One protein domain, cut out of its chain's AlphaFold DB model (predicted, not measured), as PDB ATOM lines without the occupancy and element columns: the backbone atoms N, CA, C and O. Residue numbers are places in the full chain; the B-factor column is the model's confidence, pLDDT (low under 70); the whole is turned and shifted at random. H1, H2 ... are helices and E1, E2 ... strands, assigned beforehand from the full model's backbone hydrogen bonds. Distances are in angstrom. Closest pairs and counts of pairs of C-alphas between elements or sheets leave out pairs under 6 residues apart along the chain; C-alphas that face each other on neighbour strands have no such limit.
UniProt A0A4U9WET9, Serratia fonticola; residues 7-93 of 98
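Overview. This is residues 7 to 93 of the 98 residues of a protein of Serratia fonticola (UniProt A0A4U9WET9). What is the overall picture? Two small parts stand at a distance from each other: a sheet of three strands, E1, E3 and E2, with helix H1 on one face, and an open, loosely looped part with helix H2 at its far end and the two-stranded hairpin E4 and E5. Residues 49 to 58 join the two parts, and residues 68 to 81 lead from H2 back to the hairpin. What is it made of? The printed part has 87 residues, under half of them in named elements, in the order E1 H1 E2 E3 H2 E4 E5, mixed in class, with both sheets antiparallel. It is only just loose, close to extended, with a radius of gyration of the C-alphas of 17.8 A, and flat, with spans of 53 by 34 by 18 A.

Arrangement. How is the first sheet built? E3, residues 44 to 48, is the inner strand between E1, residues 13 to 19, and E2, residues 35 to 38; N 15 and O 46 are 2.8 A apart, and N 45 and O 37 2.9 A, both within hydrogen-bond range. E2 and E3 form a hairpin, and the sheet is only just strongly twisted, its C-alphas lying up to 4.3 A off the best plane. Where is the first helix? H1, residues 21 to 30, is on one face, in two layers, at a height over the sheet of 8.9 A, along the strands at 18 degrees to E3 on the local plane; its closest C-alphas to E3 are those of Glu 21 and Tyr 44, 6.9 A apart. E1, H1 and E2 make a split strand-helix-strand unit, two strands of one sheet with a helix between them along the chain and E3 between them in the sheet, and its crossover is right-handed. What of the rest? H2, residues 59 to 67, is not on this sheet and is apart from H1; in both helices every O i to N i+4 pair is within hydrogen-bond range. E4, residues 82 to 84, and E5, residues 90 to 92, form an antiparallel hairpin at 146 degrees, with N 83 and O 91 2.9 A apart, and E5 is apart from H2.

Along the chain. Where do the elements begin and end? E1 starts at C-alpha 13 at (154.548, 132.027, 142.725), and E5 ends at C-alpha 92 at (157.144, 146.593, 152.708). How long are they? E1 measures 15.5 A, H1 14.5 A, E3 13.1 A, H2 12.2 A and E2 10.5 A, while E4 and E5 measure 6.8 A each.

Size, cuts and confidence. How far does it reach? The two C-alphas farthest apart, those of Gln 22 and Gln 68, are 53.3 A apart, and residues 64 to 69, of which 64 to 67 belong to H2, stand free. Is it whole and sure? The printed part has no cut, H2 to E4 is a long link, and no printed residue is under 70 in pLDDT.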
ATOM      1  N   GLY A   7     158.058 140.748 137.787       85.12
ATOM      2  CA  GLY A   7     157.404 139.758 138.643       85.12
ATOM      3  C   GLY A   7     156.229 140.303 139.463       85.12
ATOM      4  O   GLY A   7     155.437 139.510 139.975       85.12
ATOM      5  N   PHE A   8     156.057 141.629 139.548       84.38
ATOM      6  CA  PHE A   8     154.823 142.246 140.055       84.38
ATOM      7  C   PHE A   8     153.683 142.241 139.034       84.38
ATOM      8  O   PHE A   8     152.517 142.163 139.410       84.38
ATOM      9  N   THR A   9     154.008 142.321 137.743       84.69
ATOM     10  CA  THR A   9     153.010 142.372 136.663       84.69
ATOM     11  C   THR A   9     152.608 140.987 136.165       84.69
ATOM     12  O   THR A   9     151.484 140.809 135.699       84.69
ATOM     13  N   ASN A  10     153.494 139.999 136.312       85.25
ATOM     14  CA  ASN A  10     153.240 138.607 135.962       85.25
ATOM     15  C   ASN A  10     153.431 137.702 137.195       85.25
ATOM     16  O   ASN A  10     154.529 137.182 137.401       85.25
ATOM     17  N   PRO A  11     152.404 137.537 138.050       87.75
ATOM     18  CA  PRO A  11     152.507 136.727 139.258       87.75
ATOM     19  C   PRO A  11     152.633 135.242 138.911       87.75
ATOM     20  O   PRO A  11     151.798 134.679 138.206       87.75
ATOM     21  N   THR A  12     153.674 134.603 139.435       89.88
ATOM     22  CA  THR A  12     154.031 133.216 139.100       89.88
ATOM     23  C   THR A  12     154.137 132.306 140.311       89.88
ATOM     24  O   THR A  12     154.052 131.093 140.146       89.88
ATOM     25  N   LYS A  13     154.318 132.844 141.526       90.25
ATOM     26  CA  LYS A  13     154.548 132.027 142.725       90.25
ATOM     27  C   LYS A  13     153.224 131.467 143.234       90.25
ATOM     28  O   LYS A  13     152.408 132.245 143.727       90.25
ATOM     29  N   PRO A  14     153.002 130.144 143.171       91.88
ATOM     30  CA  PRO A  14     151.757 129.565 143.630       91.88
ATOM     31  C   PRO A  14     151.753 129.460 145.161       91.88
ATOM     32  O   PRO A  14     152.731 129.021 145.776       91.88
ATOM     33  N   ILE A  15     150.628 129.807 145.782       90.56
ATOM     34  CA  ILE A  15     150.418 129.812 147.235       90.56
ATOM     35  C   ILE A  15     149.162 129.025 147.617       90.56
ATOM     36  O   ILE A  15     148.285 128.785 146.789       90.56
ATOM     37  N   GLY A  16     149.097 128.590 148.875       89.25
ATOM     38  CA  GLY A  16     147.904 127.966 149.445       89.25
ATOM     39  C   GLY A  16     147.470 126.651 148.787       89.25
ATOM     40  O   GLY A  16     148.272 125.938 148.177       89.25
ATOM     41  N   ALA A  17     146.186 126.340 148.978       93.31
ATOM     42  CA  ALA A  17     145.539 125.100 148.563       93.31
ATOM     43  C   ALA A  17     145.286 125.018 147.046       93.31
ATOM     44  O   ALA A  17     145.393 126.006 146.319       93.31
ATOM     45  N   PHE A  18     144.922 123.816 146.596       96.50
ATOM     46  CA  PHE A  18     144.384 123.578 145.260       96.50
ATOM     47  C   PHE A  18     142.874 123.827 145.240       96.50
ATOM     48  O   PHE A  18     142.169 123.478 146.187       96.50
ATOM     49  N   PHE A  19     142.392 124.381 144.135       96.75
ATOM     50  CA  PHE A  19     140.990 124.688 143.887       96.75
ATOM     51  C   PHE A  19     140.502 123.968 142.635       96.75
ATOM     52  O   PHE A  19     141.239 123.823 141.657       96.75
ATOM     53  N   SER A  20     139.240 123.548 142.633       97.12
ATOM     54  CA  SER A  20     138.571 123.165 141.392       97.12
ATOM     55  C   SER A  20     138.332 124.391 140.505       97.12
ATOM     56  O   SER A  20     138.426 125.536 140.953       97.12
ATOM     57  N   GLU A  21     137.972 124.153 139.247       96.44
ATOM     58  CA  GLU A  21     137.615 125.229 138.324       96.44
ATOM     59  C   GLU A  21     136.456 126.094 138.852       96.44
ATOM     60  O   GLU A  21     136.548 127.317 138.894       96.44
ATOM     61  N   GLN A  22     135.407 125.450 139.372       97.06
ATOM     62  CA  GLN A  22     134.246 126.138 139.941       97.06
ATOM     63  C   GLN A  22     134.614 126.985 141.168       97.06
ATOM     64  O   GLN A  22     134.109 128.094 141.335       97.06
ATOM     65  N   GLN A  23     135.506 126.479 142.026       97.56
ATOM     66  CA  GLN A  23     135.984 127.220 143.196       97.56
ATOM     67  C   GLN A  23     136.828 128.430 142.790       97.56
ATOM     68  O   GLN A  23     136.642 129.508 143.350       97.56
ATOM     69  N   ARG A  24     137.726 128.270 141.807       96.69
ATOM     70  CA  ARG A  24     138.493 129.376 141.217       96.69
ATOM     71  C   ARG A  24     137.554 130.474 140.717       96.69
ATOM     72  O   ARG A  24     137.766 131.636 141.045       96.69
ATOM     73  N   ASP A  25     136.518 130.115 139.964       96.81
ATOM     74  CA  ASP A  25     135.597 131.091 139.371       96.81
ATOM     75  C   ASP A  25     134.789 131.847 140.425       96.81
ATOM     76  O   ASP A  25     134.679 133.072 140.357       96.81
ATOM     77  N   ALA A  26     134.300 131.148 141.452       97.62
ATOM     78  CA  ALA A  26     133.637 131.783 142.589       97.62
ATOM     79  C   ALA A  26     134.580 132.744 143.339       97.62
ATOM     80  O   ALA A  26     134.193 133.861 143.686       97.62
ATOM     81  N   LEU A  27     135.841 132.347 143.545       96.06
ATOM     82  CA  LEU A  27     136.847 133.200 144.181       96.06
ATOM     83  C   LEU A  27     137.198 134.418 143.327       96.06
ATOM     84  O   LEU A  27     137.390 135.490 143.884       96.06
ATOM     85  N   LEU A  28     137.245 134.295 142.000       95.75
ATOM     86  CA  LEU A  28     137.482 135.429 141.103       95.75
ATOM     87  C   LEU A  28     136.321 136.430 141.100       95.75
ATOM     88  O   LEU A  28     136.555 137.623 140.928       95.75
ATOM     89  N   GLN A  29     135.085 135.982 141.331       96.56
ATOM     90  CA  GLN A  29     133.955 136.896 141.524       96.56
ATOM     91  C   GLN A  29     134.088 137.692 142.827       96.56
ATOM     92  O   GLN A  29     133.790 138.884 142.853       96.56
ATOM     93  N   GLN A  30     134.552 137.047 143.901       96.12
ATOM     94  CA  GLN A  30     134.737 137.693 145.203       96.12
ATOM     95  C   GLN A  30     136.007 138.558 145.262       96.12
ATOM     96  O   GLN A  30     136.010 139.614 145.894       96.12
ATOM     97  N   TYR A  31     137.072 138.130 144.583       94.38
ATOM     98  CA  TYR A  31     138.391 138.757 144.565       94.38
ATOM     99  C   TYR A  31     138.893 138.922 143.117       94.38
ATOM    100  O   TYR A  31     139.768 138.177 142.666       94.38
ATOM    101  N   PRO A  32     138.389 139.923 142.370       92.69
ATOM    102  CA  PRO A  32     138.678 140.080 140.937       92.69
ATOM    103  C   PRO A  32     140.156 140.312 140.586       92.69
ATOM    104  O   PRO A  32     140.572 140.154 139.435       92.69
ATOM    105  N   THR A  33     140.961 140.719 141.568       90.38
ATOM    106  CA  THR A  33     142.398 140.971 141.407       90.38
ATOM    107  C   THR A  33     143.249 139.718 141.583       90.38
ATOM    108  O   THR A  33     144.417 139.729 141.193       90.38
ATOM    109  N   TRP A  34     142.696 138.635 142.138       92.94
ATOM    110  CA  TRP A  34     143.442 137.396 142.306       92.94
ATOM    111  C   TRP A  34     143.781 136.773 140.951       92.94
ATOM    112  O   TRP A  34     143.121 136.979 139.926       92.94
ATOM    113  N   ARG A  35     144.874 136.017 140.943       93.12
ATOM    114  CA  ARG A  35     145.383 135.306 139.772       93.12
ATOM    115  C   ARG A  35     145.573 133.849 140.135       93.12
ATOM    116  O   ARG A  35     145.907 133.534 141.275       93.12
ATOM    117  N   PHE A  36     145.351 132.971 139.166       95.12
ATOM    118  CA  PHE A  36     145.453 131.530 139.347       95.12
ATOM    119  C   PHE A  36     146.197 130.902 138.176       95.12
ATOM    120  O   PHE A  36     146.100 131.386 137.050       95.12
ATOM    121  N   VAL A  37     146.891 129.801 138.445       95.12
ATOM    122  CA  VAL A  37     147.482 128.930 137.422       95.12
ATOM    123  C   VAL A  37     146.983 127.507 137.621       95.12
ATOM    124  O   VAL A  37     146.763 127.078 138.756       95.12
ATOM    125  N   GLU A  38     146.783 126.788 136.520       95.31
ATOM    126  CA  GLU A  38     146.543 125.349 136.565       95.31
ATOM    127  C   GLU A  38     147.854 124.624 136.892       95.31
ATOM    128  O   GLU A  38     148.913 124.952 136.358       95.31
ATOM    129  N   ASP A  39     147.785 123.632 137.775       90.75
ATOM    130  CA  ASP A  39     148.947 122.882 138.238       90.75
ATOM    131  C   ASP A  39     148.806 121.400 137.863       90.75
ATOM    132  O   ASP A  39     148.457 120.541 138.678       90.75
ATOM    133  N   SER A  40     149.068 121.115 136.582       87.00
ATOM    134  CA  SER A  40     149.216 119.766 136.008       87.00
ATOM    135  C   SER A  40     148.073 118.798 136.357       87.00
ATOM    136  O   SER A  40     148.310 117.665 136.773       87.00
ATOM    137  N   GLY A  41     146.821 119.252 136.243       87.94
ATOM    138  CA  GLY A  41     145.633 118.436 136.522       87.94
ATOM    139  C   GLY A  41     145.319 118.216 138.009       87.94
ATOM    140  O   GLY A  41     144.348 117.535 138.330       87.94
ATOM    141  N   ARG A  42     146.081 118.814 138.935       91.62
ATOM    142  CA  ARG A  42     145.778 118.796 140.383       91.62
ATOM    143  C   ARG A  42     144.775 119.875 140.800       91.62
ATOM    144  O   ARG A  42     144.409 119.954 141.971       91.62
ATOM    145  N   GLY A  43     144.347 120.703 139.850       94.38
ATOM    146  CA  GLY A  43     143.502 121.872 140.062       94.38
ATOM    147  C   GLY A  43     144.276 123.178 139.899       94.38
ATOM    148  O   GLY A  43     145.365 123.221 139.326       94.38
ATOM    149  N   TYR A  44     143.693 124.254 140.409       97.06
ATOM    150  CA  TYR A  44     144.195 125.616 140.299       97.06
ATOM    151  C   TYR A  44     144.815 126.072 141.609       97.06
ATOM    152  O   TYR A  44     144.306 125.766 142.684       97.06
ATOM    153  N   ARG A  45     145.882 126.861 141.539       96.25
ATOM    154  CA  ARG A  45     146.471 127.515 142.711       96.25
ATOM    155  C   ARG A  45     146.496 129.012 142.512       96.25
ATOM    156  O   ARG A  45     146.762 129.476 141.404       96.25
ATOM    157  N   ARG A  46     146.235 129.763 143.584       95.12
ATOM    158  CA  ARG A  46     146.417 131.218 143.574       95.12
ATOM    159  C   ARG A  46     147.897 131.508 143.373       95.12
ATOM    160  O   ARG A  46     148.733 130.864 144.001       95.12
ATOM    161  N   VAL A  47     148.208 132.477 142.524       93.50
ATOM    162  CA  VAL A  47     149.564 132.986 142.334       93.50
ATOM    163  C   VAL A  47     149.668 134.421 142.813       93.50
ATOM    164  O   VAL A  47     148.727 135.206 142.686       93.50
ATOM    165  N   VAL A  48     150.828 134.743 143.369       92.31
ATOM    166  CA  VAL A  48     151.180 136.073 143.866       92.31
ATOM    167  C   VAL A  48     152.442 136.577 143.180       92.31
ATOM    168  O   VAL A  48     153.141 135.816 142.496       92.31
ATOM    169  N   ALA A  49     152.716 137.871 143.335       90.75
ATOM    170  CA  ALA A  49     153.922 138.473 142.794       90.75
ATOM    171  C   ALA A  49     155.163 137.765 143.351       90.75
ATOM    172  O   ALA A  49     155.238 137.428 144.535       90.75
ATOM    173  N   SER A  50     156.145 137.550 142.481       90.00
ATOM    174  CA  SER A  50     157.397 136.879 142.831       90.00
ATOM    175  C   SER A  50     158.588 137.651 142.268       90.00
ATOM    176  O   SER A  50     159.247 137.151 141.359       90.00
ATOM    177  N   PRO A  51     158.833 138.880 142.756       89.44
ATOM    178  CA  PRO A  51     159.964 139.684 142.306       89.44
ATOM    179  C   PRO A  51     161.299 139.026 142.674       89.44
ATOM    180  O   PRO A  51     161.397 138.325 143.687       89.44
ATOM    181  N   GLU A  52     162.335 139.297 141.886       89.88
ATOM    182  CA  GLU A  52     163.652 138.696 142.070       89.88
ATOM    183  C   GLU A  52     164.360 139.280 143.314       89.88
ATOM    184  O   GLU A  52     164.459 140.509 143.481       89.88
ATOM    185  N   PRO A  53     164.885 138.434 144.222       90.62
ATOM    186  CA  PRO A  53     165.682 138.886 145.355       90.62
ATOM    187  C   PRO A  53     167.015 139.501 144.920       90.62
ATOM    188  O   PRO A  53     167.937 138.819 144.499       90.62
ATOM    189  N   ILE A  54     167.157 140.811 145.133       92.56
ATOM    190  CA  ILE A  54     168.413 141.542 144.873       92.56
ATOM    191  C   ILE A  54     169.380 141.457 146.068       92.56
ATOM    192  O   ILE A  54     170.598 141.513 145.911       92.56
ATOM    193  N   ARG A  55     168.842 141.388 147.293       92.62
ATOM    194  CA  ARG A  55     169.611 141.426 148.546       92.62
ATOM    195  C   ARG A  55     168.779 140.910 149.720       92.62
ATOM    196  O   ARG A  55     167.595 141.226 149.806       92.62
ATOM    197  N   ILE A  56     169.440 140.237 150.664       93.75
ATOM    198  CA  ILE A  56     168.933 140.003 152.026       93.75
ATOM    199  C   ILE A  56     169.409 141.154 152.918       93.75
ATOM    200  O   ILE A  56     170.611 141.406 153.001       93.75
ATOM    201  N   VAL A  57     168.485 141.876 153.553       94.31
ATOM    202  CA  VAL A  57     168.818 143.058 154.370       94.31
ATOM    203  C   VAL A  57     169.644 142.660 155.597       94.31
ATOM    204  O   VAL A  57     170.594 143.348 155.953       94.31
ATOM    205  N   GLU A  58     169.353 141.500 156.175       94.69
ATOM    206  CA  GLU A  58     169.982 140.956 157.378       94.69
ATOM    207  C   GLU A  58     171.260 140.143 157.087       94.69
ATOM    208  O   GLU A  58     171.770 139.456 157.973       94.69
ATOM    209  N   ALA A  59     171.792 140.190 155.857       95.12
ATOM    210  CA  ALA A  59     172.905 139.340 155.423       95.12
ATOM    211  C   ALA A  59     174.147 139.452 156.326       95.12
ATOM    212  O   ALA A  59     174.764 138.435 156.645       95.12
ATOM    213  N   ASP A  60     174.485 140.664 156.775       96.44
ATOM    214  CA  ASP A  60     175.644 140.890 157.645       96.44
ATOM    215  C   ASP A  60     175.458 140.245 159.026       96.44
ATOM    216  O   ASP A  60     176.382 139.620 159.549       96.44
ATOM    217  N   ALA A  61     174.249 140.318 159.589       96.38
ATOM    218  CA  ALA A  61     173.924 139.683 160.864       96.38
ATOM    219  C   ALA A  61     173.947 138.152 160.749       96.38
ATOM    220  O   ALA A  61     174.536 137.478 161.596       96.38
ATOM    221  N   ILE A  62     173.369 137.605 159.672       96.25
ATOM    222  CA  ILE A  62     173.414 136.167 159.374       96.25
ATOM    223  C   ILE A  62     174.872 135.706 159.299       96.25
ATOM    224  O   ILE A  62     175.253 134.758 159.981       96.25
ATOM    225  N   LYS A  63     175.708 136.421 158.537       97.06
ATOM    226  CA  LYS A  63     177.130 136.102 158.378       97.06
ATOM    227  C   LYS A  63     177.881 136.138 159.708       97.06
ATOM    228  O   LYS A  63     178.641 135.212 159.984       97.06
ATOM    229  N   ALA A  64     177.664 137.163 160.529       98.06
ATOM    230  CA  ALA A  64     178.317 137.294 161.828       98.06
ATOM    231  C   ALA A  64     177.976 136.125 162.767       98.06
ATOM    232  O   ALA A  64     178.867 135.557 163.394       98.06
ATOM    233  N   LEU A  65     176.702 135.727 162.827       97.88
ATOM    234  CA  LEU A  65     176.255 134.602 163.651       97.88
ATOM    235  C   LEU A  65     176.802 133.266 163.135       97.88
ATOM    236  O   LEU A  65     177.305 132.461 163.917       97.88
ATOM    237  N   THR A  66     176.784 133.044 161.820       97.25
ATOM    238  CA  THR A  66     177.369 131.835 161.225       97.25
ATOM    239  C   THR A  66     178.871 131.735 161.505       97.25
ATOM    240  O   THR A  66     179.360 130.660 161.841       97.25
ATOM    241  N   GLN A  67     179.610 132.847 161.435       97.94
ATOM    242  CA  GLN A  67     181.047 132.876 161.744       97.94
ATOM    243  C   GLN A  67     181.366 132.545 163.209       97.94
ATOM    244  O   GLN A  67     182.461 132.073 163.496       97.94
ATOM    245  N   GLN A  68     180.417 132.750 164.125       97.88
ATOM    246  CA  GLN A  68     180.545 132.367 165.534       97.88
ATOM    247  C   GLN A  68     180.147 130.904 165.805       97.88
ATOM    248  O   GLN A  68     180.157 130.469 166.953       97.88
ATOM    249  N   GLY A  69     179.812 130.132 164.766       97.94
ATOM    250  CA  GLY A  69     179.486 128.710 164.874       97.94
ATOM    251  C   GLY A  69     178.008 128.408 165.129       97.94
ATOM    252  O   GLY A  69     177.659 127.252 165.360       97.94
ATOM    253  N   PHE A  70     177.125 129.410 165.070       98.31
ATOM    254  CA  PHE A  70     175.687 129.180 165.193       98.31
ATOM    255  C   PHE A  70     175.088 128.627 163.896       98.31
ATOM    256  O   PHE A  70     175.414 129.072 162.792       98.31
ATOM    257  N   VAL A  71     174.127 127.712 164.039       97.19
ATOM    258  CA  VAL A  71     173.226 127.328 162.946       97.19
ATOM    259  C   VAL A  71     172.130 128.387 162.847       97.19
ATOM    260  O   VAL A  71     171.311 128.525 163.752       97.19
ATOM    261  N   VAL A  72     172.128 129.150 161.754       96.56
ATOM    262  CA  VAL A  72     171.194 130.263 161.538       96.56
ATOM    263  C   VAL A  72     170.110 129.844 160.548       96.56
ATOM    264  O   VAL A  72     170.417 129.411 159.440       96.56
ATOM    265  N   ILE A  73     168.842 130.014 160.926       94.56
ATOM    266  CA  ILE A  73     167.695 129.885 160.019       94.56
ATOM    267  C   ILE A  73     167.202 131.297 159.702       94.56
ATOM    268  O   ILE A  73     166.755 132.018 160.591       94.56
ATOM    269  N   GLY A  74     167.293 131.697 158.436       90.81
ATOM    270  CA  GLY A  74     166.867 133.008 157.946       90.81
ATOM    271  C   GLY A  74     166.126 132.896 156.616       90.81
ATOM    272  O   GLY A  74     166.062 131.819 156.028       90.81
ATOM    273  N   ALA A  75     165.551 134.008 156.150       87.44
ATOM    274  CA  ALA A  75     164.829 134.092 154.873       87.44
ATOM    275  C   ALA A  75     163.710 133.037 154.681       87.44
ATOM    276  O   ALA A  75     163.440 132.593 153.563       87.44
ATOM    277  N   GLY A  76     163.032 132.641 155.767       85.06
ATOM    278  CA  GLY A  76     161.922 131.683 155.716       85.06
ATOM    279  C   GLY A  76     160.857 132.088 154.687       85.06
ATOM    280  O   GLY A  76     160.467 133.252 154.615       85.06
ATOM    281  N   GLY A  77     160.429 131.144 153.843       81.12
ATOM    282  CA  GLY A  77     159.430 131.390 152.789       81.12
ATOM    283  C   GLY A  77     159.889 132.290 151.626       81.12
ATOM    284  O   GLY A  77     159.063 132.646 150.778       81.12
ATOM    285  N   GLY A  78     161.181 132.637 151.564       83.88
ATOM    286  CA  GLY A  78     161.764 133.578 150.600       83.88
ATOM    287  C   GLY A  78     162.038 134.977 151.169       83.88
ATOM    288  O   GLY A  78     162.557 135.825 150.449       83.88
ATOM    289  N   GLY A  79     161.730 135.214 152.452       86.75
ATOM    290  CA  GLY A  79     161.877 136.519 153.103       86.75
ATOM    291  C   GLY A  79     160.725 137.488 152.803       86.75
ATOM    292  O   GLY A  79     159.967 137.312 151.851       86.75
ATOM    293  N   ILE A  80     160.578 138.517 153.643       88.62
ATOM    294  CA  ILE A  80     159.551 139.553 153.462       88.62
ATOM    295  C   ILE A  80     160.023 140.518 152.361       88.62
ATOM    296  O   ILE A  80     161.092 141.119 152.504       88.62
ATOM    297  N   PRO A  81     159.262 140.701 151.266       89.00
ATOM    298  CA  PRO A  81     159.671 141.585 150.186       89.00
ATOM    299  C   PRO A  81     159.628 143.048 150.635       89.00
ATOM    300  O   PRO A  81     158.583 143.600 150.986       89.00
ATOM    301  N   VAL A  82     160.792 143.692 150.574       92.12
ATOM    302  CA  VAL A  82     160.953 145.127 150.815       92.12
ATOM    303  C   VAL A  82     161.639 145.807 149.636       92.12
ATOM    304  O   VAL A  82     162.443 145.203 148.913       92.12
ATOM    305  N   ALA A  83     161.344 147.090 149.463       91.94
ATOM    306  CA  ALA A  83     162.018 147.967 148.519       91.94
ATOM    307  C   ALA A  83     162.594 149.182 149.244       91.94
ATOM    308  O   ALA A  83     161.975 149.726 150.160       91.94
ATOM    309  N   ARG A  84     163.781 149.615 148.819       92.31
ATOM    310  CA  ARG A  84     164.455 150.781 149.392       92.31
ATOM    311  C   ARG A  84     163.927 152.064 148.748       92.31
ATOM    312  O   ARG A  84     163.788 152.119 147.527       92.31
ATOM    313  N   ASN A  85     163.600 153.078 149.543       89.94
ATOM    314  CA  ASN A  85     163.186 154.391 149.046       89.94
ATOM    315  C   ASN A  85     164.406 155.307 148.791       89.94
ATOM    316  O   ASN A  85     165.551 154.934 149.054       89.94
ATOM    317  N   SER A  86     164.161 156.519 148.286       90.94
ATOM    318  CA  SER A  86     165.209 157.517 148.013       90.94
ATOM    319  C   SER A  86     165.914 158.047 149.266       90.94
ATOM    320  O   SER A  86     167.042 158.518 149.168       90.94
ATOM    321  N   GLN A  87     165.276 157.955 150.435       92.19
ATOM    322  CA  GLN A  87     165.849 158.338 151.731       92.19
ATOM    323  C   GLN A  87     166.718 157.222 152.335       92.19
ATOM    324  O   GLN A  87     167.483 157.460 153.264       92.19
ATOM    325  N   GLY A  88     166.665 156.021 151.757       89.75
ATOM    326  CA  GLY A  88     167.454 154.871 152.167       89.75
ATOM    327  C   GLY A  88     166.732 153.891 153.091       89.75
ATOM    328  O   GLY A  88     167.343 152.878 153.443       89.75
ATOM    329  N   ASP A  89     165.464 154.139 153.416       92.00
ATOM    330  CA  ASP A  89     164.637 153.274 154.259       92.00
ATOM    331  C   ASP A  89     164.009 152.136 153.458       92.00
ATOM    332  O   ASP A  89     163.744 152.263 152.257       92.00
ATOM    333  N   TYR A  90     163.718 151.029 154.136       91.75
ATOM    334  CA  TYR A  90     163.000 149.898 153.558       91.75
ATOM    335  C   TYR A  90     161.500 150.007 153.815       91.75
ATOM    336  O   TYR A  90     161.055 150.235 154.938       91.75
ATOM    337  N   GLN A  91     160.718 149.807 152.760       90.69
ATOM    338  CA  GLN A  91     159.262 149.764 152.806       90.69
ATOM    339  C   GLN A  91     158.785 148.383 152.374       90.69
ATOM    340  O   GLN A  91     159.265 147.855 151.365       90.69
ATOM    341  N   SER A  92     157.831 147.819 153.113       85.38
ATOM    342  CA  SER A  92     157.144 146.593 152.708       85.38
ATOM    343  C   SER A  92     156.459 146.795 151.365       85.38
ATOM    344  O   SER A  92     155.822 147.825 151.135       85.38
ATOM    345  N   VAL A  93     156.580 145.803 150.492       84.56
ATOM    346  CA  VAL A  93     155.863 145.771 149.219       84.56
ATOM    347  C   VAL A  93     154.814 144.678 149.305       84.56
ATOM    348  O   VAL A  93     155.128 143.548 149.675       84.56
TER     349      VAL A  93